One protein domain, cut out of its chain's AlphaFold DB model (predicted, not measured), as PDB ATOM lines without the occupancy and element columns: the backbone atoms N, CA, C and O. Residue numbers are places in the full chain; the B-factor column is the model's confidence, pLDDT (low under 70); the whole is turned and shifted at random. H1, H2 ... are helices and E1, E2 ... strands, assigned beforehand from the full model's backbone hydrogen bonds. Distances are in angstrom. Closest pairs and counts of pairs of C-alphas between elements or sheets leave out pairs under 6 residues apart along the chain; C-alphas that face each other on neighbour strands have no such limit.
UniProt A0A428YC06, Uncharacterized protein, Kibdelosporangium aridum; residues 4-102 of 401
ATOM      1  N   THR A   4     165.431 181.464 166.979       85.75
ATOM      2  CA  THR A   4     166.185 180.423 166.265       85.75
ATOM      3  C   THR A   4     167.683 180.729 166.283       85.75
ATOM      4  O   THR A   4     168.473 179.907 166.744       85.75
ATOM      5  N   SER A   5     168.091 181.945 165.899       85.69
ATOM      6  CA  SER A   5     169.500 182.367 165.986       85.69
ATOM      7  C   SER A   5     170.032 182.418 167.427       85.69
ATOM      8  O   SER A   5     171.225 182.203 167.648       85.69
ATOM      9  N   TRP A   6     169.183 182.698 168.424       88.94
ATOM     10  CA  TRP A   6     169.570 182.684 169.843       88.94
ATOM     11  C   TRP A   6     169.850 181.263 170.355       88.94
ATOM     12  O   TRP A   6     170.815 181.073 171.100       88.94
ATOM     13  N   LEU A   7     169.043 180.282 169.928       89.56
ATOM     14  CA  LEU A   7     169.205 178.860 170.247       89.56
ATOM     15  C   LEU A   7     170.437 178.270 169.553       89.56
ATOM     16  O   LEU A   7     171.303 177.727 170.236       89.56
ATOM     17  N   LEU A   8     170.581 178.460 168.236       90.00
ATOM     18  CA  LEU A   8     171.728 177.960 167.460       90.00
ATOM     19  C   LEU A   8     173.071 178.425 168.051       90.00
ATOM     20  O   LEU A   8     173.995 177.634 168.221       90.00
ATOM     21  N   ARG A   9     173.171 179.696 168.467       89.00
ATOM     22  CA  ARG A   9     174.379 180.242 169.116       89.00
ATOM     23  C   ARG A   9     174.686 179.632 170.492       89.00
ATOM     24  O   ARG A   9     175.842 179.679 170.905       89.00
ATOM     25  N   ARG A  10     173.685 179.092 171.197       90.62
ATOM     26  CA  ARG A  10     173.819 178.451 172.522       90.62
ATOM     27  C   ARG A  10     173.924 176.931 172.474       90.62
ATOM     28  O   ARG A  10     174.304 176.334 173.477       90.62
ATOM     29  N   MET A  11     173.593 176.317 171.345       92.44
ATOM     30  CA  MET A  11     173.676 174.877 171.160       92.44
ATOM     31  C   MET A  11     175.103 174.370 171.410       92.44
ATOM     32  O   MET A  11     176.085 174.946 170.927       92.44
ATOM     33  N   ALA A  12     175.204 173.286 172.180       94.62
ATOM     34  CA  ALA A  12     176.453 172.568 172.382       94.62
ATOM     35  C   ALA A  12     176.805 171.776 171.117       94.62
ATOM     36  O   ALA A  12     175.937 171.130 170.527       94.62
ATOM     37  N   VAL A  13     178.076 171.796 170.724       96.81
ATOM     38  CA  VAL A  13     178.560 170.943 169.634       96.81
ATOM     39  C   VAL A  13     178.589 169.492 170.134       96.81
ATOM     40  O   VAL A  13     179.021 169.209 171.258       96.81
ATOM     41  N   ARG A  14     178.074 168.593 169.299       96.88
ATOM     42  CA  ARG A  14     178.057 167.138 169.444       96.88
ATOM     43  C   ARG A  14     178.627 166.560 168.150       96.88
ATOM     44  O   ARG A  14     177.862 166.272 167.229       96.88
ATOM     45  N   PRO A  15     179.961 166.501 168.027       97.19
ATOM     46  CA  PRO A  15     180.578 165.956 166.839       97.19
ATOM     47  C   PRO A  15     180.539 164.425 166.860       97.19
ATOM     48  O   PRO A  15     180.549 163.817 167.929       97.19
ATOM     49  N   PHE A  16     180.532 163.821 165.681       96.62
ATOM     50  CA  PHE A  16     180.621 162.382 165.462       96.62
ATOM     51  C   PHE A  16     181.712 162.132 164.423       96.62
ATOM     52  O   PHE A  16     181.670 162.739 163.350       96.62
ATOM     53  N   VAL A  17     182.710 161.312 164.757       95.31
ATOM     54  CA  VAL A  17     183.859 161.059 163.879       95.31
ATOM     55  C   VAL A  17     183.643 159.773 163.100       95.31
ATOM     56  O   VAL A  17     183.422 158.715 163.682       95.31
ATOM     57  N   VAL A  18     183.778 159.863 161.782       95.00
ATOM     58  CA  VAL A  18     184.005 158.714 160.906       95.00
ATOM     59  C   VAL A  18     185.456 158.784 160.453       95.00
ATOM     60  O   VAL A  18     185.892 159.818 159.953       95.00
ATOM     61  N   ALA A  19     186.211 157.707 160.645       94.31
ATOM     62  CA  ALA A  19     187.609 157.630 160.244       94.31
ATOM     63  C   ALA A  19     187.877 156.332 159.482       94.31
ATOM     64  O   ALA A  19     187.409 155.263 159.878       94.31
ATOM     65  N   VAL A  20     188.674 156.438 158.425       93.88
ATOM     66  CA  VAL A  20     189.218 155.303 157.671       93.88
ATOM     67  C   VAL A  20     190.749 155.258 157.786       93.88
ATOM     68  O   VAL A  20     191.369 156.255 158.175       93.88
ATOM     69  N   PRO A  21     191.374 154.115 157.455       93.56
ATOM     70  CA  PRO A  21     192.805 154.015 157.196       93.56
ATOM     71  C   PRO A  21     193.335 155.141 156.307       93.56
ATOM     72  O   PRO A  21     192.612 155.694 155.474       93.56
ATOM     73  N   GLY A  22     194.595 155.515 156.524       92.75
ATOM     74  CA  GLY A  22     195.227 156.669 155.889       92.75
ATOM     75  C   GLY A  22     195.019 157.974 156.660       92.75
ATOM     76  O   GLY A  22     195.821 158.899 156.533       92.75
ATOM     77  N   ALA A  23     193.979 158.061 157.499       94.75
ATOM     78  CA  ALA A  23     193.550 159.310 158.127       94.75
ATOM     79  C   ALA A  23     193.784 159.402 159.645       94.75
ATOM     80  O   ALA A  23     193.340 160.374 160.266       94.75
ATOM     81  N   THR A  24     194.497 158.454 160.270       94.94
ATOM     82  CA  THR A  24     194.722 158.464 161.731       94.94
ATOM     83  C   THR A  24     195.351 159.770 162.239       94.94
ATOM     84  O   THR A  24     194.933 160.260 163.285       94.94
ATOM     85  N   ALA A  25     196.247 160.419 161.484       95.69
ATOM     86  CA  ALA A  25     196.766 161.752 161.831       95.69
ATOM     87  C   ALA A  25     195.639 162.786 162.060       95.69
ATOM     88  O   ALA A  25     195.587 163.460 163.092       95.69
ATOM     89  N   ALA A  26     194.687 162.860 161.122       96.38
ATOM     90  CA  ALA A  26     193.536 163.750 161.210       96.38
ATOM     91  C   ALA A  26     192.586 163.338 162.348       96.38
ATOM     92  O   ALA A  26     192.187 164.199 163.129       96.38
ATOM     93  N   ARG A  27     192.291 162.037 162.512       95.75
ATOM     94  CA  ARG A  27     191.484 161.510 163.634       95.75
ATOM     95  C   ARG A  27     192.040 161.956 164.990       95.75
ATOM     96  O   ARG A  27     191.315 162.525 165.803       95.75
ATOM     97  N   LEU A  28     193.330 161.730 165.231       96.69
ATOM     98  CA  LEU A  28     193.972 162.035 166.512       96.69
ATOM     99  C   LEU A  28     193.979 163.545 166.799       96.69
ATOM    100  O   LEU A  28     193.698 163.965 167.925       96.69
ATOM    101  N   ALA A  29     194.221 164.369 165.774       97.44
ATOM    102  CA  ALA A  29     194.115 165.823 165.870       97.44
ATOM    103  C   ALA A  29     192.673 166.295 166.160       97.44
ATOM    104  O   ALA A  29     192.479 167.207 166.967       97.44
ATOM    105  N   VAL A  30     191.657 165.654 165.567       97.38
ATOM    106  CA  VAL A  30     190.226 165.918 165.813       97.38
ATOM    107  C   VAL A  30     189.840 165.601 167.258       97.38
ATOM    108  O   VAL A  30     189.337 166.482 167.958       97.38
ATOM    109  N   GLU A  31     190.135 164.391 167.743       96.19
ATOM    110  CA  GLU A  31     189.859 163.978 169.127       96.19
ATOM    111  C   GLU A  31     190.518 164.918 170.149       96.19
ATOM    112  O   GLU A  31     189.909 165.330 171.145       96.19
ATOM    113  N   ARG A  32     191.781 165.286 169.891       96.62
ATOM    114  CA  ARG A  32     192.524 166.255 170.695       96.62
ATOM    115  C   ARG A  32     191.812 167.609 170.715       96.62
ATOM    116  O   ARG A  32     191.612 168.169 171.794       96.62
ATOM    117  N   CYS A  33     191.410 168.105 169.548       97.06
ATOM    118  CA  CYS A  33     190.728 169.385 169.382       97.06
ATOM    119  C   CYS A  33     189.375 169.408 170.116       97.06
ATOM    120  O   CYS A  33     189.071 170.378 170.811       97.06
ATOM    121  N   PHE A  34     188.589 168.325 170.064       96.00
ATOM    122  CA  PHE A  34     187.341 168.205 170.830       96.00
ATOM    123  C   PHE A  34     187.585 168.303 172.336       96.00
ATOM    124  O   PHE A  34     186.910 169.069 173.026       96.00
ATOM    125  N   ARG A  35     188.579 167.565 172.843       94.31
ATOM    126  CA  ARG A  35     188.935 167.546 174.265       94.31
ATOM    127  C   ARG A  35     189.440 168.908 174.748       94.31
ATOM    128  O   ARG A  35     189.057 169.340 175.831       94.31
ATOM    129  N   GLU A  36     190.253 169.601 173.950       95.12
ATOM    130  CA  GLU A  36     190.716 170.970 174.235       95.12
ATOM    131  C   GLU A  36     189.566 171.997 174.195       95.12
ATOM    132  O   GLU A  36     189.554 172.939 174.986       95.12
ATOM    133  N   ARG A  37     188.553 171.784 173.342       95.50
ATOM    134  CA  ARG A  37     187.333 172.610 173.247       95.50
ATOM    135  C   ARG A  37     186.231 172.229 174.250       95.50
ATOM    136  O   ARG A  37     185.191 172.889 174.287       95.50
ATOM    137  N   GLY A  38     186.425 171.175 175.047       95.00
ATOM    138  CA  GLY A  38     185.422 170.648 175.981       95.00
ATOM    139  C   GLY A  38     184.172 170.067 175.303       95.00
ATOM    140  O   GLY A  38     183.104 170.024 175.916       95.00
ATOM    141  N   TRP A  39     184.268 169.662 174.036       95.69
ATOM    142  CA  TRP A  39     183.164 169.041 173.303       95.69
ATOM    143  C   TRP A  39     183.023 167.571 173.705       95.69
ATOM    144  O   TRP A  39     184.013 166.857 173.847       95.69
ATOM    145  N   ARG A  40     181.776 167.112 173.874       93.50
ATOM    146  CA  ARG A  40     181.466 165.688 174.042       93.50
ATOM    147  C   ARG A  40     181.120 165.109 172.677       93.50
ATOM    148  O   ARG A  40     180.122 165.518 172.089       93.50
ATOM    149  N   GLU A  41     181.934 164.165 172.236       94.06
ATOM    150  CA  GLU A  41     181.684 163.297 171.089       94.06
ATOM    151  C   GLU A  41     180.363 162.521 171.265       94.06
ATOM    152  O   GLU A  41     180.004 162.121 172.380       94.06
ATOM    153  N   ALA A  42     179.605 162.387 170.181       94.62
ATOM    154  CA  ALA A  42     178.354 161.641 170.126       94.62
ATOM    155  C   ALA A  42     178.629 160.132 170.027       94.62
ATOM    156  O   ALA A  42     179.598 159.715 169.400       94.62
ATOM    157  N   SER A  43     177.773 159.302 170.625       90.25
ATOM    158  CA  SER A  43     177.935 157.839 170.573       90.25
ATOM    159  C   SER A  43     177.405 157.214 169.276       90.25
ATOM    160  O   SER A  43     177.785 156.092 168.935       90.25
ATOM    161  N   ASN A  44     176.526 157.941 168.578       91.38
ATOM    162  CA  ASN A  44     175.797 157.546 167.375       91.38
ATOM    163  C   ASN A  44     175.389 158.802 166.557       91.38
ATOM    164  O   ASN A  44     175.415 159.908 167.109       91.38
ATOM    165  N   PRO A  45     174.957 158.667 165.285       93.88
ATOM    166  CA  PRO A  45     174.603 159.814 164.438       93.88
ATOM    167  C   PRO A  45     173.399 160.629 164.935       93.88
ATOM    168  O   PRO A  45     173.347 161.839 164.734       93.88
ATOM    169  N   VAL A  46     172.431 160.007 165.614       94.31
ATOM    170  CA  VAL A  46     171.191 160.680 166.051       94.31
ATOM    171  C   VAL A  46     171.452 161.660 167.209       94.31
ATOM    172  O   VAL A  46     170.762 162.667 167.348       94.31
ATOM    173  N   GLU A  47     172.494 161.420 168.008       94.81
ATOM    174  CA  GLU A  47     172.994 162.356 169.030       94.81
ATOM    175  C   GLU A  47     173.796 163.543 168.457       94.81
ATOM    176  O   GLU A  47     174.121 164.481 169.196       94.81
ATOM    177  N   ALA A  48     174.168 163.493 167.176       96.81
ATOM    178  CA  ALA A  48     175.187 164.351 166.590       96.81
ATOM    179  C   ALA A  48     174.614 165.563 165.836       96.81
ATOM    180  O   ALA A  48     173.554 165.510 165.219       96.81
ATOM    181  N   ASN A  49     175.370 166.663 165.840       96.94
ATOM    182  CA  ASN A  49     175.082 167.872 165.058       96.94
ATOM    183  C   ASN A  49     176.279 168.356 164.214       96.94
ATOM    184  O   ASN A  49     176.197 169.377 163.533       96.94
ATOM    185  N   MET A  50     177.381 167.606 164.208       97.88
ATOM    186  CA  MET A  50     178.534 167.830 163.338       97.88
ATOM    187  C   MET A  50     179.120 166.478 162.920       97.88
ATOM    188  O   MET A  50     179.605 165.737 163.770       97.88
ATOM    189  N   LEU A  51     179.082 166.155 161.630       97.81
ATOM    190  CA  LEU A  51     179.770 164.984 161.086       97.81
ATOM    191  C   LEU A  51     181.207 165.381 160.768       97.81
ATOM    192  O   LEU A  51     181.414 166.392 160.097       97.81
ATOM    193  N   VAL A  52     182.182 164.614 161.243       97.62
ATOM    194  CA  VAL A  52     183.603 164.849 160.973       97.62
ATOM    195  C   VAL A  52     184.176 163.613 160.295       97.62
ATOM    196  O   VAL A  52     184.332 162.574 160.928       97.62
ATOM    197  N   VAL A  53     184.463 163.725 159.001       96.69
ATOM    198  CA  VAL A  53     185.001 162.641 158.175       96.69
ATOM    199  C   VAL A  53     186.511 162.817 158.068       96.69
ATOM    200  O   VAL A  53     186.978 163.831 157.553       96.69
ATOM    201  N   ALA A  54     187.272 161.849 158.567       95.25
ATOM    202  CA  ALA A  54     188.718 161.773 158.424       95.25
ATOM    203  C   ALA A  54     189.062 160.709 157.371       95.25
ATOM    204  O   ALA A  54     188.894 159.512 157.615       95.25
ATOM    205  N   GLY A  55     189.559 161.158 156.216       91.56
ATOM    206  CA  GLY A  55     189.817 160.320 155.044       91.56
ATOM    207  C   GLY A  55     188.730 160.429 153.972       91.56
ATOM    208  O   GLY A  55     187.871 161.307 154.027       91.56
ATOM    209  N   ASP A  56     188.812 159.552 152.971       89.69
ATOM    210  CA  ASP A  56     187.936 159.527 151.794       89.69
ATOM    211  C   ASP A  56     187.032 158.287 151.860       89.69
ATOM    212  O   ASP A  56     187.499 157.159 151.701       89.69
ATOM    213  N   VAL A  57     185.757 158.493 152.201       89.94
ATOM    214  CA  VAL A  57     184.763 157.435 152.428       89.94
ATOM    215  C   VAL A  57     183.350 157.997 152.263       89.94
ATOM    216  O   VAL A  57     183.084 159.138 152.644       89.94
ATOM    217  N   ASP A  58     182.438 157.200 151.700       91.00
ATOM    218  CA  ASP A  58     181.020 157.558 151.631       91.00
ATOM    219  C   ASP A  58     180.398 157.525 153.037       91.00
ATOM    220  O   ASP A  58     180.590 156.585 153.813       91.00
ATOM    221  N   VAL A  59     179.664 158.583 153.370       93.00
ATOM    222  CA  VAL A  59     178.975 158.763 154.648       93.00
ATOM    223  C   VAL A  59     177.546 159.266 154.462       93.00
ATOM    224  O   VAL A  59     176.928 159.670 155.447       93.00
ATOM    225  N   ASP A  60     176.996 159.287 153.247       93.25
ATOM    226  CA  ASP A  60     175.734 159.989 153.001       93.25
ATOM    227  C   ASP A  60     174.553 159.327 153.742       93.25
ATOM    228  O   ASP A  60     173.765 160.031 154.374       93.25
ATOM    229  N   GLN A  61     174.521 157.992 153.864       91.00
ATOM    230  CA  GLN A  61     173.546 157.282 154.716       91.00
ATOM    231  C   GLN A  61     173.681 157.634 156.216       91.00
ATOM    232  O   GLN A  61     172.697 157.626 156.960       91.00
ATOM    233  N   VAL A  62     174.892 157.942 156.693       92.56
ATOM    234  CA  VAL A  62     175.154 158.368 158.084       92.56
ATOM    235  C   VAL A  62     174.733 159.822 158.276       92.56
ATOM    236  O   VAL A  62     174.101 160.173 159.273       92.56
ATOM    237  N   TRP A  63     175.046 160.664 157.294       95.31
ATOM    238  CA  TRP A  63     174.656 162.062 157.238       95.31
ATOM    239  C   TRP A  63     173.136 162.229 157.212       95.31
ATOM    240  O   TRP A  63     172.622 163.100 157.913       95.31
ATOM    241  N   GLU A  64     172.400 161.405 156.466       94.25
ATOM    242  CA  GLU A  64     170.934 161.426 156.415       94.25
ATOM    243  C   GLU A  64     170.299 161.168 157.787       94.25
ATOM    244  O   GLU A  64     169.442 161.950 158.202       94.25
ATOM    245  N   GLN A  65     170.791 160.168 158.530       93.25
ATOM    246  CA  GLN A  65     170.312 159.802 159.875       93.25
ATOM    247  C   GLN A  65     170.482 160.903 160.936       93.25
ATOM    248  O   GLN A  65     169.784 160.893 161.952       93.25
ATOM    249  N   MET A  66     171.398 161.855 160.736       95.81
ATOM    250  CA  MET A  66     171.598 162.950 161.687       95.81
ATOM    251  C   MET A  66     170.418 163.943 161.674       95.81
ATOM    252  O   MET A  66     169.979 164.361 160.596       95.81
ATOM    253  N   PRO A  67     169.930 164.419 162.833       94.62
ATOM    254  CA  PRO A  67     168.894 165.449 162.889       94.62
ATOM    255  C   PRO A  67     169.413 166.821 162.427       94.62
ATOM    256  O   PRO A  67     170.609 167.102 162.444       94.62
ATOM    257  N   LEU A  68     168.499 167.723 162.054       94.31
ATOM    258  CA  LEU A  68     168.811 169.154 161.952       94.31
ATOM    259  C   LEU A  68     168.732 169.821 163.338       94.31
ATOM    260  O   LEU A  68     167.852 169.470 164.127       94.31
ATOM    261  N   PRO A  69     169.562 170.841 163.623       95.25
ATOM    262  CA  PRO A  69     170.604 171.414 162.762       95.25
ATOM    263  C   PRO A  69     171.873 170.542 162.689       95.25
ATOM    264  O   PRO A  69     172.295 169.985 163.700       95.25
ATOM    265  N   LYS A  70     172.508 170.474 161.510       96.75
ATOM    266  CA  LYS A  70     173.727 169.684 161.250       96.75
ATOM    267  C   LYS A  70     174.692 170.360 160.267       96.75
ATOM    268  O   LYS A  70     174.298 171.231 159.495       96.75
ATOM    269  N   THR A  71     175.960 169.956 160.296       97.69
ATOM    270  CA  THR A  71     177.028 170.348 159.348       97.69
ATOM    271  C   THR A  71     177.955 169.152 159.088       97.69
ATOM    272  O   THR A  71     178.111 168.314 159.981       97.69
ATOM    273  N   LYS A  72     178.553 169.056 157.893       97.56
ATOM    274  CA  LYS A  72     179.553 168.032 157.541       97.56
ATOM    275  C   LYS A  72     180.915 168.702 157.342       97.56
ATOM    276  O   LYS A  72     181.020 169.703 156.639       97.56
ATOM    277  N   VAL A  73     181.944 168.148 157.975       97.69
ATOM    278  CA  VAL A  73     183.341 168.589 157.906       97.69
ATOM    279  C   VAL A  73     184.169 167.421 157.379       97.69
ATOM    280  O   VAL A  73     184.178 166.355 157.986       97.69
ATOM    281  N   GLU A  74     184.857 167.615 156.260       96.62
ATOM    282  CA  GLU A  74     185.694 166.599 155.610       96.62
ATOM    283  C   GLU A  74     187.171 166.981 155.766       96.62
ATOM    284  O   GLU A  74     187.528 168.154 155.635       96.62
ATOM    285  N   LEU A  75     188.023 166.007 156.094       96.38
ATOM    286  CA  LEU A  75     189.416 166.214 156.494       96.38
ATOM    287  C   LEU A  75     190.344 165.249 155.760       96.38
ATOM    288  O   LEU A  75     190.155 164.032 155.787       96.38
ATOM    289  N   ARG A  76     191.396 165.801 155.155       90.00
ATOM    290  CA  ARG A  76     192.427 165.074 154.400       90.00
ATOM    291  C   ARG A  76     193.777 165.067 155.123       90.00
ATOM    292  O   ARG A  76     194.680 164.338 154.731       90.00
ATOM    293  N   SER A  77     193.930 165.895 156.156       92.94
ATOM    294  CA  SER A  77     195.181 166.136 156.872       92.94
ATOM    295  C   SER A  77     194.947 166.627 158.306       92.94
ATOM    296  O   SER A  77     193.902 167.187 158.634       92.94
ATOM    297  N   GLU A  78     195.951 166.476 159.173       94.06
ATOM    298  CA  GLU A  78     195.933 167.045 160.532       94.06
ATOM    299  C   GLU A  78     195.983 168.588 160.549       94.06
ATOM    300  O   GLU A  78     195.465 169.219 161.471       94.06
ATOM    301  N   GLY A  79     196.576 169.209 159.523       94.31
ATOM    302  CA  GLY A  79     196.863 170.647 159.496       94.31
ATOM    303  C   GLY A  79     195.635 171.546 159.320       94.31
ATOM    304  O   GLY A  79     195.647 172.692 159.766       94.31
ATOM    305  N   GLU A  80     194.563 171.042 158.702       95.56
ATOM    306  CA  GLU A  80     193.339 171.820 158.453       95.56
ATOM    307  C   GLU A  80     192.297 171.712 159.579       95.56
ATOM    308  O   GLU A  80     191.392 172.546 159.654       95.56
ATOM    309  N   VAL A  81     192.450 170.742 160.492       97.31
ATOM    310  CA  VAL A  81     191.456 170.349 161.513       97.31
ATOM    311  C   VAL A  81     190.892 171.533 162.298       97.31
ATOM    312  O   VAL A  81     189.680 171.634 162.476       97.31
ATOM    313  N   VAL A  82     191.742 172.455 162.757       97.50
ATOM    314  CA  VAL A  82     191.296 173.613 163.551       97.50
ATOM    315  C   VAL A  82     190.393 174.531 162.719       97.50
ATOM    316  O   VAL A  82     189.287 174.856 163.149       97.50
ATOM    317  N   ALA A  83     190.828 174.895 161.510       97.69
ATOM    318  CA  ALA A  83     190.093 175.796 160.626       97.69
ATOM    319  C   ALA A  83     188.797 175.161 160.093       97.69
ATOM    320  O   ALA A  83     187.764 175.828 160.027       97.69
ATOM    321  N   ALA A  84     188.837 173.870 159.763       97.94
ATOM    322  CA  ALA A  84     187.693 173.109 159.276       97.94
ATOM    323  C   ALA A  84     186.605 172.950 160.357       97.94
ATOM    324  O   ALA A  84     185.426 173.186 160.087       97.94
ATOM    325  N   LEU A  85     186.986 172.653 161.606       98.12
ATOM    326  CA  LEU A  85     186.042 172.593 162.730       98.12
ATOM    327  C   LEU A  85     185.477 173.977 163.097       98.12
ATOM    328  O   LEU A  85     184.304 174.074 163.458       98.12
ATOM    329  N   ASP A  86     186.256 175.057 162.973       98.00
ATOM    330  CA  ASP A  86     185.745 176.423 163.171       98.00
ATOM    331  C   ASP A  86     184.773 176.860 162.061       98.00
ATOM    332  O   ASP A  86     183.738 177.467 162.356       98.00
ATOM    333  N   ALA A  87     185.036 176.483 160.805       97.88
ATOM    334  CA  ALA A  87     184.103 176.673 159.695       97.88
ATOM    335  C   ALA A  87     182.799 175.881 159.906       97.88
ATOM    336  O   ALA A  87     181.711 176.445 159.757       97.88
ATOM    337  N   GLY A  88     182.892 174.621 160.345       97.31
ATOM    338  CA  GLY A  88     181.734 173.804 160.718       97.31
ATOM    339  C   GLY A  88     180.910 174.431 161.847       97.31
ATOM    340  O   GLY A  88     179.691 174.536 161.747       97.31
ATOM    341  N   VAL A  89     181.545 174.948 162.907       97.25
ATOM    342  CA  VAL A  89     180.830 175.663 163.986       97.25
ATOM    343  C   VAL A  89     180.141 176.936 163.486       97.25
ATOM    344  O   VAL A  89     179.070 177.281 163.994       97.25
ATOM    345  N   ALA A  90     180.721 177.640 162.512       96.50
ATOM    346  CA  ALA A  90     180.086 178.802 161.899       96.50
ATOM    347  C   ALA A  90     178.844 178.407 161.076       96.50
ATOM    348  O   ALA A  90     177.790 179.017 161.249       96.50
ATOM    349  N   GLU A  91     178.931 177.356 160.257       95.81
ATOM    350  CA  GLU A  91     177.807 176.811 159.479       95.81
ATOM    351  C   GLU A  91     176.685 176.244 160.358       95.81
ATOM    352  O   GLU A  91     175.503 176.512 160.130       95.81
ATOM    353  N   LEU A  92     177.038 175.500 161.404       95.56
ATOM    354  CA  LEU A  92     176.084 174.940 162.359       95.56
ATOM    355  C   LEU A  92     175.283 176.031 163.095       95.56
ATOM    356  O   LEU A  92     174.188 175.789 163.601       95.56
ATOM    357  N   ARG A  93     175.826 177.253 163.136       95.25
ATOM    358  CA  ARG A  93     175.211 178.449 163.729       95.25
ATOM    359  C   ARG A  93     174.581 179.393 162.698       95.25
ATOM    360  O   ARG A  93     173.955 180.378 163.100       95.25
ATOM    361  N   ASP A  94     174.702 179.099 161.405       94.06
ATOM    362  CA  ASP A  94     174.105 179.865 160.313       94.06
ATOM    363  C   ASP A  94     172.641 179.450 160.109       94.06
ATOM    364  O   ASP A  94     172.327 178.436 159.480       94.06
ATOM    365  N   ARG A  95     171.717 180.267 160.631       92.62
ATOM    366  CA  ARG A  95     170.273 180.030 160.496       92.62
ATOM    367  C   ARG A  95     169.842 179.821 159.039       92.62
ATOM    368  O   ARG A  95     168.924 179.035 158.817       92.62
ATOM    369  N   HIS A  96     170.438 180.523 158.073       89.81
ATOM    370  CA  HIS A  96     169.993 180.461 156.681       89.81
ATOM    371  C   HIS A  96     170.282 179.082 156.085       89.81
ATOM    372  O   HIS A  96     169.378 178.463 155.526       89.81
ATOM    373  N   ARG A  97     171.497 178.558 156.297       90.69
ATOM    374  CA  ARG A  97     171.885 177.210 155.854       90.69
ATOM    375  C   ARG A  97     171.043 176.128 156.519       90.69
ATOM    376  O   ARG A  97     170.522 175.261 155.826       90.69
ATOM    377  N   GLN A  98     170.856 176.204 157.839       93.50
ATOM    378  CA  GLN A  98     170.083 175.199 158.584       93.50
ATOM    379  C   GLN A  98     168.602 175.168 158.160       93.50
ATOM    380  O   GLN A  98     167.999 174.103 158.051       93.50
ATOM    381  N   HIS A  99     168.021 176.333 157.863       89.56
ATOM    382  CA  HIS A  99     166.658 176.447 157.342       89.56
ATOM    383  C   HIS A  99     166.528 175.921 155.904       89.56
ATOM    384  O   HIS A  99     165.568 175.218 155.586       89.56
ATOM    385  N   ASP A 100     167.498 176.217 155.040       88.56
ATOM    386  CA  ASP A 100     167.468 175.781 153.644       88.56
ATOM    387  C   ASP A 100     167.780 174.284 153.495       88.56
ATOM    388  O   ASP A 100     167.205 173.625 152.631       88.56
ATOM    389  N   ALA A 101     168.603 173.716 154.381       87.50
ATOM    390  CA  ALA A 101     168.762 172.271 154.522       87.50
ATOM    391  C   ALA A 101     167.433 171.600 154.917       87.50
ATOM    392  O   ALA A 101     167.031 170.624 154.286       87.50
ATOM    393  N   GLY A 102     166.697 172.170 155.881       87.19
ATOM    394  CA  GLY A 102     165.353 171.701 156.243       87.19
ATOM    395  C   GLY A 102     164.368 171.741 155.073       87.19
ATOM    396  O   GLY A 102     163.661 170.768 154.829       87.19
TER     397      GLY A 102
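What this domain is: This is residues 4 to 102 of the 401 residues of an uncharacterized protein of Kibdelosporangium aridum (UniProt A0A428YC06). A small parallel sheet, E1, E2, E3 in that order, has two helices, H2 and H4, over one face, making two layers. The short helices H1 and H5 lie at one end of the longest axis, away from the sheet, and short H3 only grazes it. The 99 printed residues hold five named helices and three strands, in the order H1 E1 H2 E2 H3 E3 H4 H5: mixed class, compact, radius of gyration of the C-alphas 12.8 A, spans 38 by 29 by 22 A.

How they stand to each other: E2, residues 50 to 54, is the inner strand between E1, residues 15 to 19, and E3, residues 71 to 75. N 16 and O 50, 2.9 A, and N 53 and O 73, 2.8 A, are within hydrogen-bond range. H2, residues 24 to 36, runs along the strands at a height over the sheet of 9.5 A; H4, residues 81 to 92, does so on the same face at 8.1 A. They touch at a steep tilt of 61 degrees, closest at C-alphas Val 30 and Val 81, 6.3 A, H4 with residues 81 to 82 alone. Two strand-helix-strand units, parallel neighbour strands with a helix between them along the chain, are E1, H2, E2, whose crossover is left-handed, and E2, H3, E3, whose crossover is right-handed, with H3 at residues 60 to 65. H5, residues 95 to 102, only just touches H1, residues 4 to 10, with 3 pairs of C-alphas within 8 A, the closest Ser 5 and Arg 95, 6.0 A. Every O i to N i+4 pair is within hydrogen-bond range in H1, H2, H4 and H5; H3 has 1 of 2.

Where its parts are: H1 begins at C-alpha 4 (166.185, 180.423, 166.265); H5 ends at C-alpha 102 (165.353, 171.701, 156.243). H2 measures 18.1 A, H4 16.1 A.

The domain as a whole: The printed part has no cut. The link H2 to E2 is long; no printed residue is under 70.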